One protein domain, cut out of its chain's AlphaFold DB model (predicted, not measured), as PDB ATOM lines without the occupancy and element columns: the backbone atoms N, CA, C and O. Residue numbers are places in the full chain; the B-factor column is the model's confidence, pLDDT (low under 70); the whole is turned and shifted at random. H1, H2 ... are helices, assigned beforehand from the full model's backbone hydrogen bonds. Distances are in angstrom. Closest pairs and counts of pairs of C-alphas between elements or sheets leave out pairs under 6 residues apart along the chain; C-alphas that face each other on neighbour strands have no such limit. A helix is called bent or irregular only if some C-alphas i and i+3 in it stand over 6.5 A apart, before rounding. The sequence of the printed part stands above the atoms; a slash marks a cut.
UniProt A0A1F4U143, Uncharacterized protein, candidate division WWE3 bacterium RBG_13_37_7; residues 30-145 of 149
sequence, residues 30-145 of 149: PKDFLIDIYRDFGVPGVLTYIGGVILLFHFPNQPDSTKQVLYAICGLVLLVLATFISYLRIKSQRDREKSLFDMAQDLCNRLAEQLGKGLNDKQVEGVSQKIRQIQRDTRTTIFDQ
ATOM      1  N   PRO A  30     287.057 281.806 257.478       61.50
ATOM      2  CA  PRO A  30     286.448 282.718 258.451       61.50
ATOM      3  C   PRO A  30     285.294 282.075 259.240       61.50
ATOM      4  O   PRO A  30     285.005 282.489 260.361       61.50
ATOM      5  N   LYS A  31     284.636 281.052 258.672       58.97
ATOM      6  CA  LYS A  31     283.583 280.288 259.356       58.97
ATOM      7  C   LYS A  31     284.140 279.411 260.474       58.97
ATOM      8  O   LYS A  31     283.590 279.453 261.568       58.97
ATOM      9  N   ASP A  32     285.226 278.685 260.226       61.84
ATOM     10  CA  ASP A  32     285.824 277.801 261.234       61.84
ATOM     11  C   ASP A  32     286.421 278.619 262.381       61.84
ATOM     12  O   ASP A  32     286.191 278.309 263.542       61.84
ATOM     13  N   PHE A  33     287.036 279.763 262.069       64.12
ATOM     14  CA  PHE A  33     287.495 280.720 263.076       64.12
ATOM     15  C   PHE A  33     286.358 281.235 263.977       64.12
ATOM     16  O   PHE A  33     286.498 281.290 265.197       64.12
ATOM     17  N   LEU A  34     285.203 281.589 263.401       61.34
ATOM     18  CA  LEU A  34     284.033 282.007 264.181       61.34
ATOM     19  C   LEU A  34     283.454 280.867 265.023       61.34
ATOM     20  O   LEU A  34     282.988 281.118 266.133       61.34
ATOM     21  N   ILE A  35     283.477 279.635 264.510       62.56
ATOM     22  CA  ILE A  35     283.031 278.441 265.234       62.56
ATOM     23  C   ILE A  35     283.959 278.154 266.417       62.56
ATOM     24  O   ILE A  35     283.460 277.890 267.509       62.56
ATOM     25  N   ASP A  36     285.273 278.272 266.238       64.00
ATOM     26  CA  ASP A  36     286.258 278.077 267.303       64.00
ATOM     27  C   ASP A  36     286.130 279.157 268.385       64.00
ATOM     28  O   ASP A  36     285.998 278.837 269.567       64.00
ATOM     29  N   ILE A  37     285.996 280.435 268.005       61.75
ATOM     30  CA  ILE A  37     285.709 281.506 268.976       61.75
ATOM     31  C   ILE A  37     284.372 281.244 269.679       61.75
ATOM     32  O   ILE A  37     284.254 281.402 270.891       61.75
ATOM     33  N   TYR A  38     283.337 280.810 268.964       61.88
ATOM     34  CA  TYR A  38     282.052 280.482 269.582       61.88
ATOM     35  C   TYR A  38     282.153 279.316 270.568       61.88
ATOM     36  O   TYR A  38     281.540 279.326 271.644       61.88
ATOM     37  N   ARG A  39     282.956 278.312 270.235       62.91
ATOM     38  CA  ARG A  39     283.218 277.161 271.085       62.91
ATOM     39  C   ARG A  39     283.975 277.560 272.352       62.91
ATOM     40  O   ARG A  39     283.558 277.125 273.423       62.91
ATOM     41  N   ASP A  40     284.952 278.454 272.256       61.94
ATOM     42  CA  ASP A  40     285.797 278.861 273.385       61.94
ATOM     43  C   ASP A  40     285.159 279.958 274.253       61.94
ATOM     44  O   ASP A  40     285.169 279.897 275.484       61.94
ATOM     45  N   PHE A  41     284.516 280.946 273.633       59.53
ATOM     46  CA  PHE A  41     283.986 282.139 274.305       59.53
ATOM     47  C   PHE A  41     282.474 282.079 274.554       59.53
ATOM     48  O   PHE A  41     281.968 282.652 275.522       59.53
ATOM     49  N   GLY A  42     281.736 281.365 273.703       65.94
ATOM     50  CA  GLY A  42     280.272 281.312 273.726       65.94
ATOM     51  C   GLY A  42     279.658 282.598 273.183       65.94
ATOM     52  O   GLY A  42     280.354 283.593 272.997       65.94
ATOM     53  N   VAL A  43     278.337 282.610 272.962       69.50
ATOM     54  CA  VAL A  43     277.613 283.799 272.460       69.50
ATOM     55  C   VAL A  43     278.029 285.104 273.170       69.50
ATOM     56  O   VAL A  43     278.345 286.065 272.468       69.50
ATOM     57  N   PRO A  44     278.083 285.176 274.520       71.88
ATOM     58  CA  PRO A  44     278.389 286.439 275.187       71.88
ATOM     59  C   PRO A  44     279.858 286.861 275.053       71.88
ATOM     60  O   PRO A  44     280.121 288.057 274.994       71.88
ATOM     61  N   GLY A  45     280.807 285.921 274.968       73.31
ATOM     62  CA  GLY A  45     282.225 286.248 274.797       73.31
ATOM     63  C   GLY A  45     282.615 286.551 273.341       73.31
ATOM     64  O   GLY A  45     283.493 287.372 273.097       73.31
ATOM     65  N   VAL A  46     281.928 285.957 272.358       76.56
ATOM     66  CA  VAL A  46     282.120 286.266 270.927       76.56
ATOM     67  C   VAL A  46     281.716 287.709 270.628       76.56
ATOM     68  O   VAL A  46     282.432 288.419 269.928       76.56
ATOM     69  N   LEU A  47     280.572 288.155 271.160       79.19
ATOM     70  CA  LEU A  47     280.064 289.509 270.928       79.19
ATOM     71  C   LEU A  47     281.002 290.575 271.495       79.19
ATOM     72  O   LEU A  47     281.259 291.581 270.836       79.19
ATOM     73  N   THR A  48     281.538 290.345 272.692       84.62
ATOM     74  CA  THR A  48     282.501 291.255 273.318       84.62
ATOM     75  C   THR A  48     283.849 291.220 272.607       84.62
ATOM     76  O   THR A  48     284.425 292.281 272.378       84.62
ATOM     77  N   TYR A  49     284.311 290.053 272.148       82.69
ATOM     78  CA  TYR A  49     285.537 289.944 271.355       82.69
ATOM     79  C   TYR A  49     285.425 290.685 270.015       82.69
ATOM     80  O   TYR A  49     286.200 291.601 269.746       82.69
ATOM     81  N   ILE A  50     284.425 290.348 269.194       84.81
ATOM     82  CA  ILE A  50     284.221 290.969 267.875       84.81
ATOM     83  C   ILE A  50     283.947 292.470 268.026       84.81
ATOM     84  O   ILE A  50     284.534 293.273 267.302       84.81
ATOM     85  N   GLY A  51     283.105 292.867 268.986       84.06
ATOM     86  CA  GLY A  51     282.830 294.275 269.274       84.06
ATOM     87  C   GLY A  51     284.087 295.047 269.682       84.06
ATOM     88  O   GLY A  51     284.324 296.143 269.174       84.06
ATOM     89  N   GLY A  52     284.933 294.453 270.529       86.19
ATOM     90  CA  GLY A  52     286.219 295.025 270.925       86.19
ATOM     91  C   GLY A  52     287.177 295.205 269.745       86.19
ATOM     92  O   GLY A  52     287.736 296.287 269.566       86.19
ATOM     93  N   VAL A  53     287.303 294.188 268.885       86.81
ATOM     94  CA  VAL A  53     288.143 294.244 267.676       86.81
ATOM     95  C   VAL A  53     287.652 295.315 266.699       86.81
ATOM     96  O   VAL A  53     288.462 296.081 266.179       86.81
ATOM     97  N   ILE A  54     286.340 295.421 266.467       87.62
ATOM     98  CA  ILE A  54     285.772 296.434 265.562       87.62
ATOM     99  C   ILE A  54     286.056 297.848 266.074       87.62
ATOM    100  O   ILE A  54     286.433 298.711 265.277       87.62
ATOM    101  N   LEU A  55     285.904 298.087 267.383       86.19
ATOM    102  CA  LEU A  55     286.199 299.386 267.990       86.19
ATOM    103  C   LEU A  55     287.678 299.746 267.863       86.19
ATOM    104  O   LEU A  55     287.984 300.886 267.523       86.19
ATOM    105  N   LEU A  56     288.584 298.786 268.058       86.06
ATOM    106  CA  LEU A  56     290.019 299.011 267.877       86.06
ATOM    107  C   LEU A  56     290.405 299.203 266.405       86.06
ATOM    108  O   LEU A  56     291.293 299.985 266.090       86.06
ATOM    109  N   PHE A  57     289.713 298.561 265.471       86.12
ATOM    110  CA  PHE A  57     289.939 298.816 264.051       86.12
ATOM    111  C   PHE A  57     289.445 300.210 263.625       86.12
ATOM    112  O   PHE A  57     290.037 300.846 262.756       86.12
ATOM    113  N   HIS A  58     288.370 300.707 264.249       81.31
ATOM    114  CA  HIS A  58     287.783 302.015 263.945       81.31
ATOM    115  C   HIS A  58     288.367 303.177 264.751       81.31
ATOM    116  O   HIS A  58     288.150 304.325 264.356       81.31
ATOM    117  N   PHE A  59     289.095 302.926 265.847       81.38
ATOM    118  CA  PHE A  59     289.672 303.992 266.667       81.38
ATOM    119  C   PHE A  59     290.597 304.938 265.876       81.38
ATOM    120  O   PHE A  59     290.409 306.143 266.031       81.38
ATOM    121  N   PRO A  60     291.523 304.497 264.991       81.00
ATOM    122  CA  PRO A  60     292.436 305.423 264.313       81.00
ATOM    123  C   PRO A  60     291.727 306.317 263.286       81.00
ATOM    124  O   PRO A  60     292.228 307.385 262.951       81.00
ATOM    125  N   ASN A  61     290.536 305.920 262.830       83.94
ATOM    126  CA  ASN A  61     289.735 306.675 261.865       83.94
ATOM    127  C   ASN A  61     288.835 307.733 262.527       83.94
ATOM    128  O   ASN A  61     288.070 308.404 261.834       83.94
ATOM    129  N   GLN A  62     288.880 307.882 263.856       83.31
ATOM    130  CA  GLN A  62     288.085 308.900 264.537       83.31
ATOM    131  C   GLN A  62     288.733 310.287 264.394       83.31
ATOM    132  O   GLN A  62     289.933 310.422 264.634       83.31
ATOM    133  N   PRO A  63     287.948 311.329 264.061       83.25
ATOM    134  CA  PRO A  63     288.462 312.673 263.776       83.25
ATOM    135  C   PRO A  63     288.849 313.486 265.024       83.25
ATOM    136  O   PRO A  63     289.415 314.564 264.896       83.25
ATOM    137  N   ASP A  64     288.520 313.004 266.224       90.62
ATOM    138  CA  ASP A  64     288.703 313.708 267.497       90.62
ATOM    139  C   ASP A  64     289.521 312.830 268.448       90.62
ATOM    140  O   ASP A  64     289.176 311.661 268.656       90.62
ATOM    141  N   SER A  65     290.572 313.389 269.053       84.69
ATOM    142  CA  SER A  65     291.440 312.691 270.008       84.69
ATOM    143  C   SER A  65     290.664 312.125 271.196       84.69
ATOM    144  O   SER A  65     290.967 311.035 271.677       84.69
ATOM    145  N   THR A  66     289.610 312.811 271.642       86.88
ATOM    146  CA  THR A  66     288.754 312.346 272.742       86.88
ATOM    147  C   THR A  66     287.985 311.091 272.340       86.88
ATOM    148  O   THR A  66     287.877 310.139 273.113       86.88
ATOM    149  N   LYS A  67     287.488 311.050 271.098       79.31
ATOM    150  CA  LYS A  67     286.791 309.880 270.548       79.31
ATOM    151  C   LYS A  67     287.764 308.736 270.280       79.31
ATOM    152  O   LYS A  67     287.424 307.602 270.586       79.31
ATOM    153  N   GLN A  68     288.971 309.012 269.788       81.44
ATOM    154  CA  GLN A  68     290.014 307.991 269.626       81.44
ATOM    155  C   GLN A  68     290.310 307.279 270.950       81.44
ATOM    156  O   GLN A  68     290.274 306.051 271.009       81.44
ATOM    157  N   VAL A  69     290.519 308.046 272.026       85.31
ATOM    158  CA  VAL A  69     290.764 307.503 273.372       85.31
ATOM    159  C   VAL A  69     289.562 306.701 273.871       85.31
ATOM    160  O   VAL A  69     289.737 305.598 274.384       85.31
ATOM    161  N   LEU A  70     288.339 307.204 273.678       83.75
ATOM    162  CA  LEU A  70     287.128 306.501 274.104       83.75
ATOM    163  C   LEU A  70     286.972 305.149 273.391       83.75
ATOM    164  O   LEU A  70     286.716 304.140 274.042       83.75
ATOM    165  N   TYR A  71     287.168 305.111 272.069       81.12
ATOM    166  CA  TYR A  71     287.094 303.880 271.277       81.12
ATOM    167  C   TYR A  71     288.210 302.898 271.647       81.12
ATOM    168  O   TYR A  71     287.948 301.702 271.759       81.12
ATOM    169  N   ALA A  72     289.427 303.391 271.898       78.44
ATOM    170  CA  ALA A  72     290.552 302.562 272.321       78.44
ATOM    171  C   ALA A  72     290.305 301.918 273.695       78.44
ATOM    172  O   ALA A  72     290.422 300.701 273.838       78.44
ATOM    173  N   ILE A  73     289.893 302.711 274.691       86.75
ATOM    174  CA  ILE A  73     289.587 302.212 276.040       86.75
ATOM    175  C   ILE A  73     288.407 301.240 275.992       86.75
ATOM    176  O   ILE A  73     288.481 300.153 276.558       86.75
ATOM    177  N   CYS A  74     287.326 301.598 275.297       86.88
ATOM    178  CA  CYS A  74     286.133 300.760 275.227       86.88
ATOM    179  C   CYS A  74     286.417 299.437 274.493       86.88
ATOM    180  O   CYS A  74     285.992 298.375 274.951       86.88
ATOM    181  N   GLY A  75     287.217 299.474 273.421       82.81
ATOM    182  CA  GLY A  75     287.679 298.282 272.713       82.81
ATOM    183  C   GLY A  75     288.536 297.361 273.585       82.81
ATOM    184  O   GLY A  75     288.281 296.158 273.640       82.81
ATOM    185  N   LEU A  76     289.493 297.918 274.336       88.94
ATOM    186  CA  LEU A  76     290.318 297.151 275.277       88.94
ATOM    187  C   LEU A  76     289.487 296.533 276.407       88.94
ATOM    188  O   LEU A  76     289.663 295.358 276.718       88.94
ATOM    189  N   VAL A  77     288.554 297.287 276.995       89.62
ATOM    190  CA  VAL A  77     287.669 296.781 278.056       89.62
ATOM    191  C   VAL A  77     286.828 295.612 277.551       89.62
ATOM    192  O   VAL A  77     286.721 294.600 278.242       89.62
ATOM    193  N   LEU A  78     286.273 295.707 276.340       85.81
ATOM    194  CA  LEU A  78     285.502 294.617 275.743       85.81
ATOM    195  C   LEU A  78     286.350 293.362 275.501       85.81
ATOM    196  O   LEU A  78     285.873 292.260 275.767       85.81
ATOM    197  N   LEU A  79     287.609 293.514 275.075       87.00
ATOM    198  CA  LEU A  79     288.529 292.383 274.931       87.00
ATOM    199  C   LEU A  79     288.870 291.735 276.277       87.00
ATOM    200  O   LEU A  79     288.825 290.512 276.393       87.00
ATOM    201  N   VAL A  80     289.156 292.531 277.310       87.50
ATOM    202  CA  VAL A  80     289.408 292.013 278.666       87.50
ATOM    203  C   VAL A  80     288.188 291.250 279.183       87.50
ATOM    204  O   VAL A  80     288.319 290.160 279.743       87.50
ATOM    205  N   LEU A  81     286.991 291.787 278.950       83.25
ATOM    206  CA  LEU A  81     285.740 291.158 279.354       83.25
ATOM    207  C   LEU A  81     285.485 289.849 278.589       83.25
ATOM    208  O   LEU A  81     285.034 288.874 279.187       83.25
ATOM    209  N   ALA A  82     285.828 289.790 277.298       83.00
ATOM    210  CA  ALA A  82     285.775 288.562 276.504       83.00
ATOM    211  C   ALA A  82     286.695 287.472 277.078       83.00
ATOM    212  O   ALA A  82     286.253 286.342 277.298       83.00
ATOM    213  N   THR A  83     287.943 287.822 277.403       79.94
ATOM    214  CA  THR A  83     288.907 286.906 278.033       79.94
ATOM    215  C   THR A  83     288.408 286.415 279.393       79.94
ATOM    216  O   THR A  83     288.502 285.228 279.702       79.94
ATOM    217  N   PHE A  84     287.809 287.298 280.195       80.19
ATOM    218  CA  PHE A  84     287.260 286.935 281.500       80.19
ATOM    219  C   PHE A  84     286.064 285.973 281.395       80.19
ATOM    220  O   PHE A  84     285.989 284.994 282.141       80.19
ATOM    221  N   ILE A  85     285.155 286.201 280.438       78.38
ATOM    222  CA  ILE A  85     284.032 285.293 280.159       78.38
ATOM    223  C   ILE A  85     284.548 283.912 279.738       78.38
ATOM    224  O   ILE A  85     284.059 282.899 280.247       78.38
ATOM    225  N   SER A  86     285.550 283.860 278.856       75.75
ATOM    226  CA  SER A  86     286.168 282.599 278.429       75.75
ATOM    227  C   SER A  86     286.788 281.850 279.610       75.75
ATOM    228  O   SER A  86     286.493 280.673 279.817       75.75
ATOM    229  N   TYR A  87     287.543 282.547 280.464       75.81
ATOM    230  CA  TYR A  87     288.131 281.960 281.668       75.81
ATOM    231  C   TYR A  87     287.077 281.337 282.598       75.81
ATOM    232  O   TYR A  87     287.220 280.185 283.016       75.81
ATOM    233  N   LEU A  88     285.989 282.058 282.897       75.94
ATOM    234  CA  LEU A  88     284.909 281.532 283.740       75.94
ATOM    235  C   LEU A  88     284.220 280.318 283.107       75.94
ATOM    236  O   LEU A  88     283.868 279.371 283.815       75.94
ATOM    237  N   ARG A  89     284.042 280.323 281.784       76.94
ATOM    238  CA  ARG A  89     283.418 279.214 281.061       76.94
ATOM    239  C   ARG A  89     284.294 277.967 281.063       76.94
ATOM    240  O   ARG A  89     283.784 276.897 281.386       76.94
ATOM    241  N   ILE A  90     285.587 278.106 280.769       74.81
ATOM    242  CA  ILE A  90     286.557 277.002 280.821       74.81
ATOM    243  C   ILE A  90     286.611 276.428 282.237       74.81
ATOM    244  O   ILE A  90     286.550 275.213 282.415       74.81
ATOM    245  N   LYS A  91     286.650 277.291 283.260       73.75
ATOM    246  CA  LYS A  91     286.612 276.856 284.658       73.75
ATOM    247  C   LYS A  91     285.339 276.058 284.967       73.75
ATOM    248  O   LYS A  91     285.426 274.961 285.505       73.75
ATOM    249  N   SER A  92     284.173 276.562 284.559       73.50
ATOM    250  CA  SER A  92     282.899 275.860 284.755       73.50
ATOM    251  C   SER A  92     282.834 274.525 284.004       73.50
ATOM    252  O   SER A  92     282.279 273.562 284.531       73.50
ATOM    253  N   GLN A  93     283.396 274.439 282.795       76.44
ATOM    254  CA  GLN A  93     283.496 273.181 282.052       76.44
ATOM    255  C   GLN A  93     284.402 272.178 282.766       76.44
ATOM    256  O   GLN A  93     283.969 271.049 282.973       76.44
ATOM    257  N   ARG A  94     285.581 272.598 283.238       73.12
ATOM    258  CA  ARG A  94     286.468 271.738 284.036       73.12
ATOM    259  C   ARG A  94     285.800 271.237 285.315       73.12
ATOM    260  O   ARG A  94     285.936 270.065 285.654       73.12
ATOM    261  N   ASP A  95     285.044 272.088 286.007       71.50
ATOM    262  CA  ASP A  95     284.302 271.687 287.208       71.50
ATOM    263  C   ASP A  95     283.214 270.645 286.882       71.50
ATOM    264  O   ASP A  95     283.022 269.686 287.634       71.50
ATOM    265  N   ARG A  96     282.533 270.781 285.735       70.75
ATOM    266  CA  ARG A  96     281.565 269.783 285.242       70.75
ATOM    267  C   ARG A  96     282.240 268.471 284.853       70.75
ATOM    268  O   ARG A  96     281.735 267.417 285.217       70.75
ATOM    269  N   GLU A  97     283.363 268.523 284.144       71.88
ATOM    270  CA  GLU A  97     284.142 267.336 283.770       71.88
ATOM    271  C   GLU A  97     284.637 266.588 285.006       71.88
ATOM    272  O   GLU A  97     284.486 265.371 285.091       71.88
ATOM    273  N   LYS A  98     285.137 267.316 286.008       74.56
ATOM    274  CA  LYS A  98     285.509 266.744 287.303       74.56
ATOM    275  C   LYS A  98     284.314 266.076 287.986       74.56
ATOM    276  O   LYS A  98     284.428 264.939 288.428       74.56
ATOM    277  N   SER A  99     283.154 266.735 288.017       73.75
ATOM    278  CA  SER A  99     281.938 266.153 288.598       73.75
ATOM    279  C   SER A  99     281.455 264.903 287.849       73.75
ATOM    280  O   SER A  99     280.990 263.960 288.488       73.75
ATOM    281  N   LEU A 100     281.564 264.873 286.516       73.94
ATOM    282  CA  LEU A 100     281.253 263.689 285.709       73.94
ATOM    283  C   LEU A 100     282.225 262.546 286.005       73.94
ATOM    284  O   LEU A 100     281.799 261.395 286.100       73.94
ATOM    285  N   PHE A 101     283.507 262.858 286.189       75.12
ATOM    286  CA  PHE A 101     284.521 261.880 286.566       75.12
ATOM    287  C   PHE A 101     284.240 261.275 287.948       75.12
ATOM    288  O   PHE A 101     284.249 260.053 288.094       75.12
ATOM    289  N   ASP A 102     283.900 262.107 288.935       78.31
ATOM    290  CA  ASP A 102     283.537 261.660 290.285       78.31
ATOM    291  C   ASP A 102     282.275 260.769 290.261       78.31
ATOM    292  O   ASP A 102     282.211 259.739 290.935       78.31
ATOM    293  N   MET A 103     281.280 261.110 289.431       77.38
ATOM    294  CA  MET A 103     280.065 260.302 289.266       77.38
ATOM    295  C   MET A 103     280.345 258.962 288.568       77.38
ATOM    296  O   MET A 103     279.814 257.928 288.977       77.38
ATOM    297  N   ALA A 104     281.201 258.955 287.542       75.62
ATOM    298  CA  ALA A 104     281.648 257.726 286.892       75.62
ATOM    299  C   ALA A 104     282.409 256.819 287.874       75.62
ATOM    300  O   ALA A 104     282.212 255.605 287.878       75.62
ATOM    301  N   GLN A 105     283.220 257.406 288.758       73.88
ATOM    302  CA  GLN A 105     283.905 256.686 289.828       73.88
ATOM    303  C   GLN A 105     282.923 256.045 290.819       73.88
ATOM    304  O   GLN A 105     283.089 254.865 291.138       73.88
ATOM    305  N   ASP A 106     281.901 256.773 291.276       80.81
ATOM    306  CA  ASP A 106     280.889 256.217 292.186       80.81
ATOM    307  C   ASP A 106     280.123 255.055 291.528       80.81
ATOM    308  O   ASP A 106     279.916 254.006 292.140       80.81
ATOM    309  N   LEU A 107     279.791 255.184 290.238       80.00
ATOM    310  CA  LEU A 107     279.189 254.106 289.449       80.00
ATOM    311  C   LEU A 107     280.099 252.877 289.344       80.00
ATOM    312  O   LEU A 107     279.640 251.761 289.585       80.00
ATOM    313  N   CYS A 108     281.383 253.053 289.022       74.06
ATOM    314  CA  CYS A 108     282.335 251.943 288.939       74.06
ATOM    315  C   CYS A 108     282.511 251.224 290.281       74.06
ATOM    316  O   CYS A 108     282.567 249.995 290.301       74.06
ATOM    317  N   ASN A 109     282.558 251.961 291.394       75.00
ATOM    318  CA  ASN A 109     282.654 251.369 292.728       75.00
ATOM    319  C   ASN A 109     281.402 250.540 293.056       75.00
ATOM    320  O   ASN A 109     281.519 249.384 293.455       75.00
ATOM    321  N   ARG A 110     280.205 251.080 292.795       76.81
ATOM    322  CA  ARG A 110     278.938 250.353 292.993       76.81
ATOM    323  C   ARG A 110     278.831 249.113 292.106       76.81
ATOM    324  O   ARG A 110     278.343 248.082 292.560       76.81
ATOM    325  N   LEU A 111     279.289 249.186 290.854       74.75
ATOM    326  CA  LEU A 111     279.332 248.030 289.954       74.75
ATOM    327  C   LEU A 111     280.316 246.969 290.454       74.75
ATOM    328  O   LEU A 111     279.989 245.786 290.421       74.75
ATOM    329  N   ALA A 112     281.485 247.368 290.960       69.00
ATOM    330  CA  ALA A 112     282.444 246.445 291.561       69.00
ATOM    331  C   ALA A 112     281.871 245.756 292.810       69.00
ATOM    332  O   ALA A 112     282.036 244.549 292.962       69.00
ATOM    333  N   GLU A 113     281.137 246.479 293.660       72.31
ATOM    334  CA  GLU A 113     280.435 245.902 294.815       72.31
ATOM    335  C   GLU A 113     279.307 244.946 294.398       72.31
ATOM    336  O   GLU A 113     279.139 243.883 294.994       72.31
ATOM    337  N   GLN A 114     278.536 245.286 293.359       73.94
ATOM    338  CA  GLN A 114     277.455 244.429 292.860       73.94
ATOM    339  C   GLN A 114     277.975 243.162 292.174       73.94
ATOM    340  O   GLN A 114     277.440 242.082 292.422       73.94
ATOM    341  N   LEU A 115     279.026 243.272 291.358       68.44
ATOM    342  CA  LEU A 115     279.707 242.131 290.734       68.44
ATOM    343  C   LEU A 115     280.493 241.306 291.764       68.44
ATOM    344  O   LEU A 115     280.634 240.093 291.617       68.44
ATOM    345  N   GLY A 116     280.952 241.948 292.841       60.59
ATOM    346  CA  GLY A 116     281.644 241.325 293.963       60.59
ATOM    347  C   GLY A 116     280.785 240.360 294.781       60.59
ATOM    348  O   GLY A 116     281.335 239.478 295.429       60.59
ATOM    349  N   LYS A 117     279.449 240.431 294.686       64.62
ATOM    350  CA  LYS A 117     278.527 239.505 295.376       64.62
ATOM    351  C   LYS A 117     278.665 238.032 294.950       64.62
ATOM    352  O   LYS A 117     278.068 237.173 295.591       64.62
ATOM    353  N   GLY A 118     279.431 237.736 293.894       60.25
ATOM    354  CA  GLY A 118     279.782 236.378 293.456       60.25
ATOM    355  C   GLY A 118     281.287 236.072 293.435       60.25
ATOM    356  O   GLY A 118     281.676 235.028 292.916       60.25
ATOM    357  N   LEU A 119     282.138 236.966 293.953       62.91
ATOM    358  CA  LEU A 119     283.601 236.844 293.951       62.91
ATOM    359  C   LEU A 119     284.134 236.667 295.382       62.91
ATOM    360  O   LEU A 119     283.551 237.163 296.337       62.91
ATOM    361  N   ASN A 120     285.264 235.972 295.534       70.81
ATOM    362  CA  ASN A 120     285.959 235.856 296.824       70.81
ATOM    363  C   ASN A 120     286.599 237.213 297.199       70.81
ATOM    364  O   ASN A 120     287.045 237.934 296.304       70.81
ATOM    365  N   ASP A 121     286.714 237.548 298.488       66.81
ATOM    366  CA  ASP A 121     287.202 238.842 299.005       66.81
ATOM    367  C   ASP A 121     288.508 239.315 298.340       66.81
ATOM    368  O   ASP A 121     288.643 240.478 297.958       66.81
ATOM    369  N   LYS A 122     289.446 238.391 298.079       69.19
ATOM    370  CA  LYS A 122     290.718 238.685 297.387       69.19
ATOM    371  C   LYS A 122     290.543 239.174 295.943       69.19
ATOM    372  O   LYS A 122     291.356 239.951 295.446       69.19
ATOM    373  N   GLN A 123     289.516 238.698 295.242       66.81
ATOM    374  CA  GLN A 123     289.213 239.107 293.867       66.81
ATOM    375  C   GLN A 123     288.520 240.473 293.838       66.81
ATOM    376  O   GLN A 123     288.827 241.289 292.970       66.81
ATOM    377  N   VAL A 124     287.652 240.750 294.816       65.44
ATOM    378  CA  VAL A 124     287.011 242.064 294.992       65.44
ATOM    379  C   VAL A 124     288.054 243.140 295.303       65.44
ATOM    380  O   VAL A 124     288.035 244.219 294.703       65.44
ATOM    381  N   GLU A 125     289.017 242.828 296.172       70.06
ATOM    382  CA  GLU A 125     290.111 243.732 296.529       70.06
ATOM    383  C   GLU A 125     291.033 244.022 295.331       70.06
ATOM    384  O   GLU A 125     291.363 245.180 295.067       70.06
ATOM    385  N   GLY A 126     291.366 243.003 294.528       72.75
ATOM    386  CA  GLY A 126     292.183 243.160 293.320       72.75
ATOM    387  C   GLY A 126     291.513 243.986 292.214       72.75
ATOM    388  O   GLY A 126     292.163 244.820 291.577       72.75
ATOM    389  N   VAL A 127     290.206 243.804 291.994       69.62
ATOM    390  CA  VAL A 127     289.437 244.615 291.033       69.62
ATOM    391  C   VAL A 127     289.319 246.059 291.523       69.62
ATOM    392  O   VAL A 127     289.581 246.983 290.756       69.62
ATOM    393  N   SER A 128     289.031 246.267 292.811       67.94
ATOM    394  CA  SER A 128     288.983 247.607 293.413       67.94
ATOM    395  C   SER A 128     290.325 248.337 293.334       67.94
ATOM    396  O   SER A 128     290.359 249.532 293.043       67.94
ATOM    397  N   GLN A 129     291.446 247.641 293.548       73.88
ATOM    398  CA  GLN A 129     292.779 248.230 293.403       73.88
ATOM    399  C   GLN A 129     293.077 248.638 291.957       73.88
ATOM    400  O   GLN A 129     293.541 249.755 291.741       73.88
ATOM    401  N   LYS A 130     292.747 247.799 290.964       76.56
ATOM    402  CA  LYS A 130     292.904 248.153 289.542       76.56
ATOM    403  C   LYS A 130     292.031 249.339 289.139       76.56
ATOM    404  O   LYS A 130     292.513 250.228 288.445       76.56
ATOM    405  N   ILE A 131     290.784 249.391 289.613       70.81
ATOM    406  CA  ILE A 131     289.886 250.532 289.390       70.81
ATOM    407  C   ILE A 131     290.494 251.808 289.988       70.81
ATOM    408  O   ILE A 131     290.594 252.817 289.295       70.81
ATOM    409  N   ARG A 132     290.988 251.761 291.232       71.69
ATOM    410  CA  ARG A 132     291.658 252.905 291.877       71.69
ATOM    411  C   ARG A 132     292.940 253.331 291.161       71.69
ATOM    412  O   ARG A 132     293.253 254.519 291.149       71.69
ATOM    413  N   GLN A 133     293.689 252.389 290.594       77.06
ATOM    414  CA  GLN A 133     294.921 252.680 289.868       77.06
ATOM    415  C   GLN A 133     294.623 253.367 288.530       77.06
ATOM    416  O   GLN A 133     295.116 254.465 288.303       77.06
ATOM    417  N   ILE A 134     293.699 252.816 287.733       76.44
ATOM    418  CA  ILE A 134     293.210 253.450 286.496       76.44
ATOM    419  C   ILE A 134     292.650 254.849 286.792       76.44
ATOM    420  O   ILE A 134     292.891 255.787 286.036       76.44
ATOM    421  N   GLN A 135     291.945 255.014 287.914       68.25
ATOM    422  CA  GLN A 135     291.428 256.312 288.356       68.25
ATOM    423  C   GLN A 135     292.535 257.327 288.637       68.25
ATOM    424  O   GLN A 135     292.424 258.467 288.189       68.25
ATOM    425  N   ARG A 136     293.593 256.944 289.365       71.00
ATOM    426  CA  ARG A 136     294.729 257.842 289.622       71.00
ATOM    427  C   ARG A 136     295.429 258.218 288.324       71.00
ATOM    428  O   ARG A 136     295.594 259.403 288.068       71.00
ATOM    429  N   ASP A 137     295.742 257.234 287.491       72.56
ATOM    430  CA  ASP A 137     296.480 257.450 286.246       72.56
ATOM    431  C   ASP A 137     295.695 258.356 285.283       72.56
ATOM    432  O   ASP A 137     296.243 259.293 284.699       72.56
ATOM    433  N   THR A 138     294.378 258.152 285.186       66.94
ATOM    434  CA  THR A 138     293.495 258.979 284.352       66.94
ATOM    435  C   THR A 138     293.355 260.390 284.917       66.94
ATOM    436  O   THR A 138     293.424 261.362 284.168       66.94
ATOM    437  N   ARG A 139     293.202 260.534 286.240       64.31
ATOM    438  CA  ARG A 139     293.074 261.849 286.875       64.31
ATOM    439  C   ARG A 139     294.346 262.677 286.710       64.31
ATOM    440  O   ARG A 139     294.255 263.848 286.358       64.31
ATOM    441  N   THR A 140     295.512 262.067 286.898       68.38
ATOM    442  CA  THR A 140     296.800 262.740 286.717       68.38
ATOM    443  C   THR A 140     297.033 263.117 285.255       68.38
ATOM    444  O   THR A 140     297.492 264.218 284.971       68.38
ATOM    445  N   THR A 141     296.634 262.262 284.311       65.06
ATOM    446  CA  THR A 141     296.778 262.547 282.874       65.06
ATOM    447  C   THR A 141     295.844 263.662 282.393       65.06
ATOM    448  O   THR A 141     296.245 264.477 281.574       65.06
ATOM    449  N   ILE A 142     294.606 263.725 282.894       62.91
ATOM    450  CA  ILE A 142     293.602 264.692 282.419       62.91
ATOM    451  C   ILE A 142     293.676 266.027 283.173       62.91
ATOM    452  O   ILE A 142     293.473 267.082 282.574       62.91
ATOM    453  N   PHE A 143     293.938 266.002 284.484       60.62
ATOM    454  CA  PHE A 143     293.795 267.184 285.342       60.62
ATOM    455  C   PHE A 143     295.112 267.727 285.906       60.62
ATOM    456  O   PHE A 143     295.162 268.920 286.203       60.62
ATOM    457  N   ASP A 144     296.153 266.897 286.036       61.94
ATOM    458  CA  ASP A 144     297.442 267.312 286.616       61.94
ATOM    459  C   ASP A 144     298.539 267.538 285.563       61.94
ATOM    460  O   ASP A 144     299.649 267.937 285.922       61.94
ATOM    461  N   GLN A 145     298.263 267.327 284.268       52.19
ATOM    462  CA  GLN A 145     299.207 267.756 283.240       52.19
ATOM    463  C   GLN A 145     299.313 269.289 283.252       52.19
ATOM    464  O   GLN A 145     298.284 269.976 283.170       52.19
TER     465      GLN A 145
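AT A GLANCE: This is residues 30 to 145 of the 149 residues of an uncharacterized protein of candidate division WWE3 bacterium RBG_13_37_7 (UniProt A0A1F4U143). One long helix, H2, makes the length of a rod, with H1b folded back along one end part and H3 along the other, while H1a angles off near H2's middle. The printed part has 116 residues with three named helices, H1, H2, H3, and is all helix. It is extended, radius of gyration of the C-alphas 24.8 A, spanning 84 by 24 by 17 A.

IN THESE COORDINATES: Find C-alpha 30 at (286.448, 282.718, 258.451), where H1, residues 30 to 61, begins; assigned as one helix by its hydrogen bonds, it is bent, C-alphas 40 and 43 being 9.6 A apart. Its arms are H1a, residues 30 to 40, and H1b, residues 43 to 61, irregular with C-alphas 57 and 60 7.1 A apart. H2, residues 65 to 116, runs 75.9 A. H3, residues 121 to 143, ends at (293.795, 267.184, 285.342).

HOW THE PARTS SIT: Look at the C-alphas of Gly 52 and Gly 75, 4.0 A apart, the closest in the hairpin of H1b and H2. Gly 116 and Val 124, C-alphas 5.5 A apart, are closest in the hairpin of H2 and H3. Every O i to N i+4 pair is within hydrogen-bond range in H1a, H2 and H3; in H1b, 12 of 15.

THE WHOLE: Both links are tight, and the printed part has no cut. Confidence is under 70 in 35 residues, among them 30 to 43.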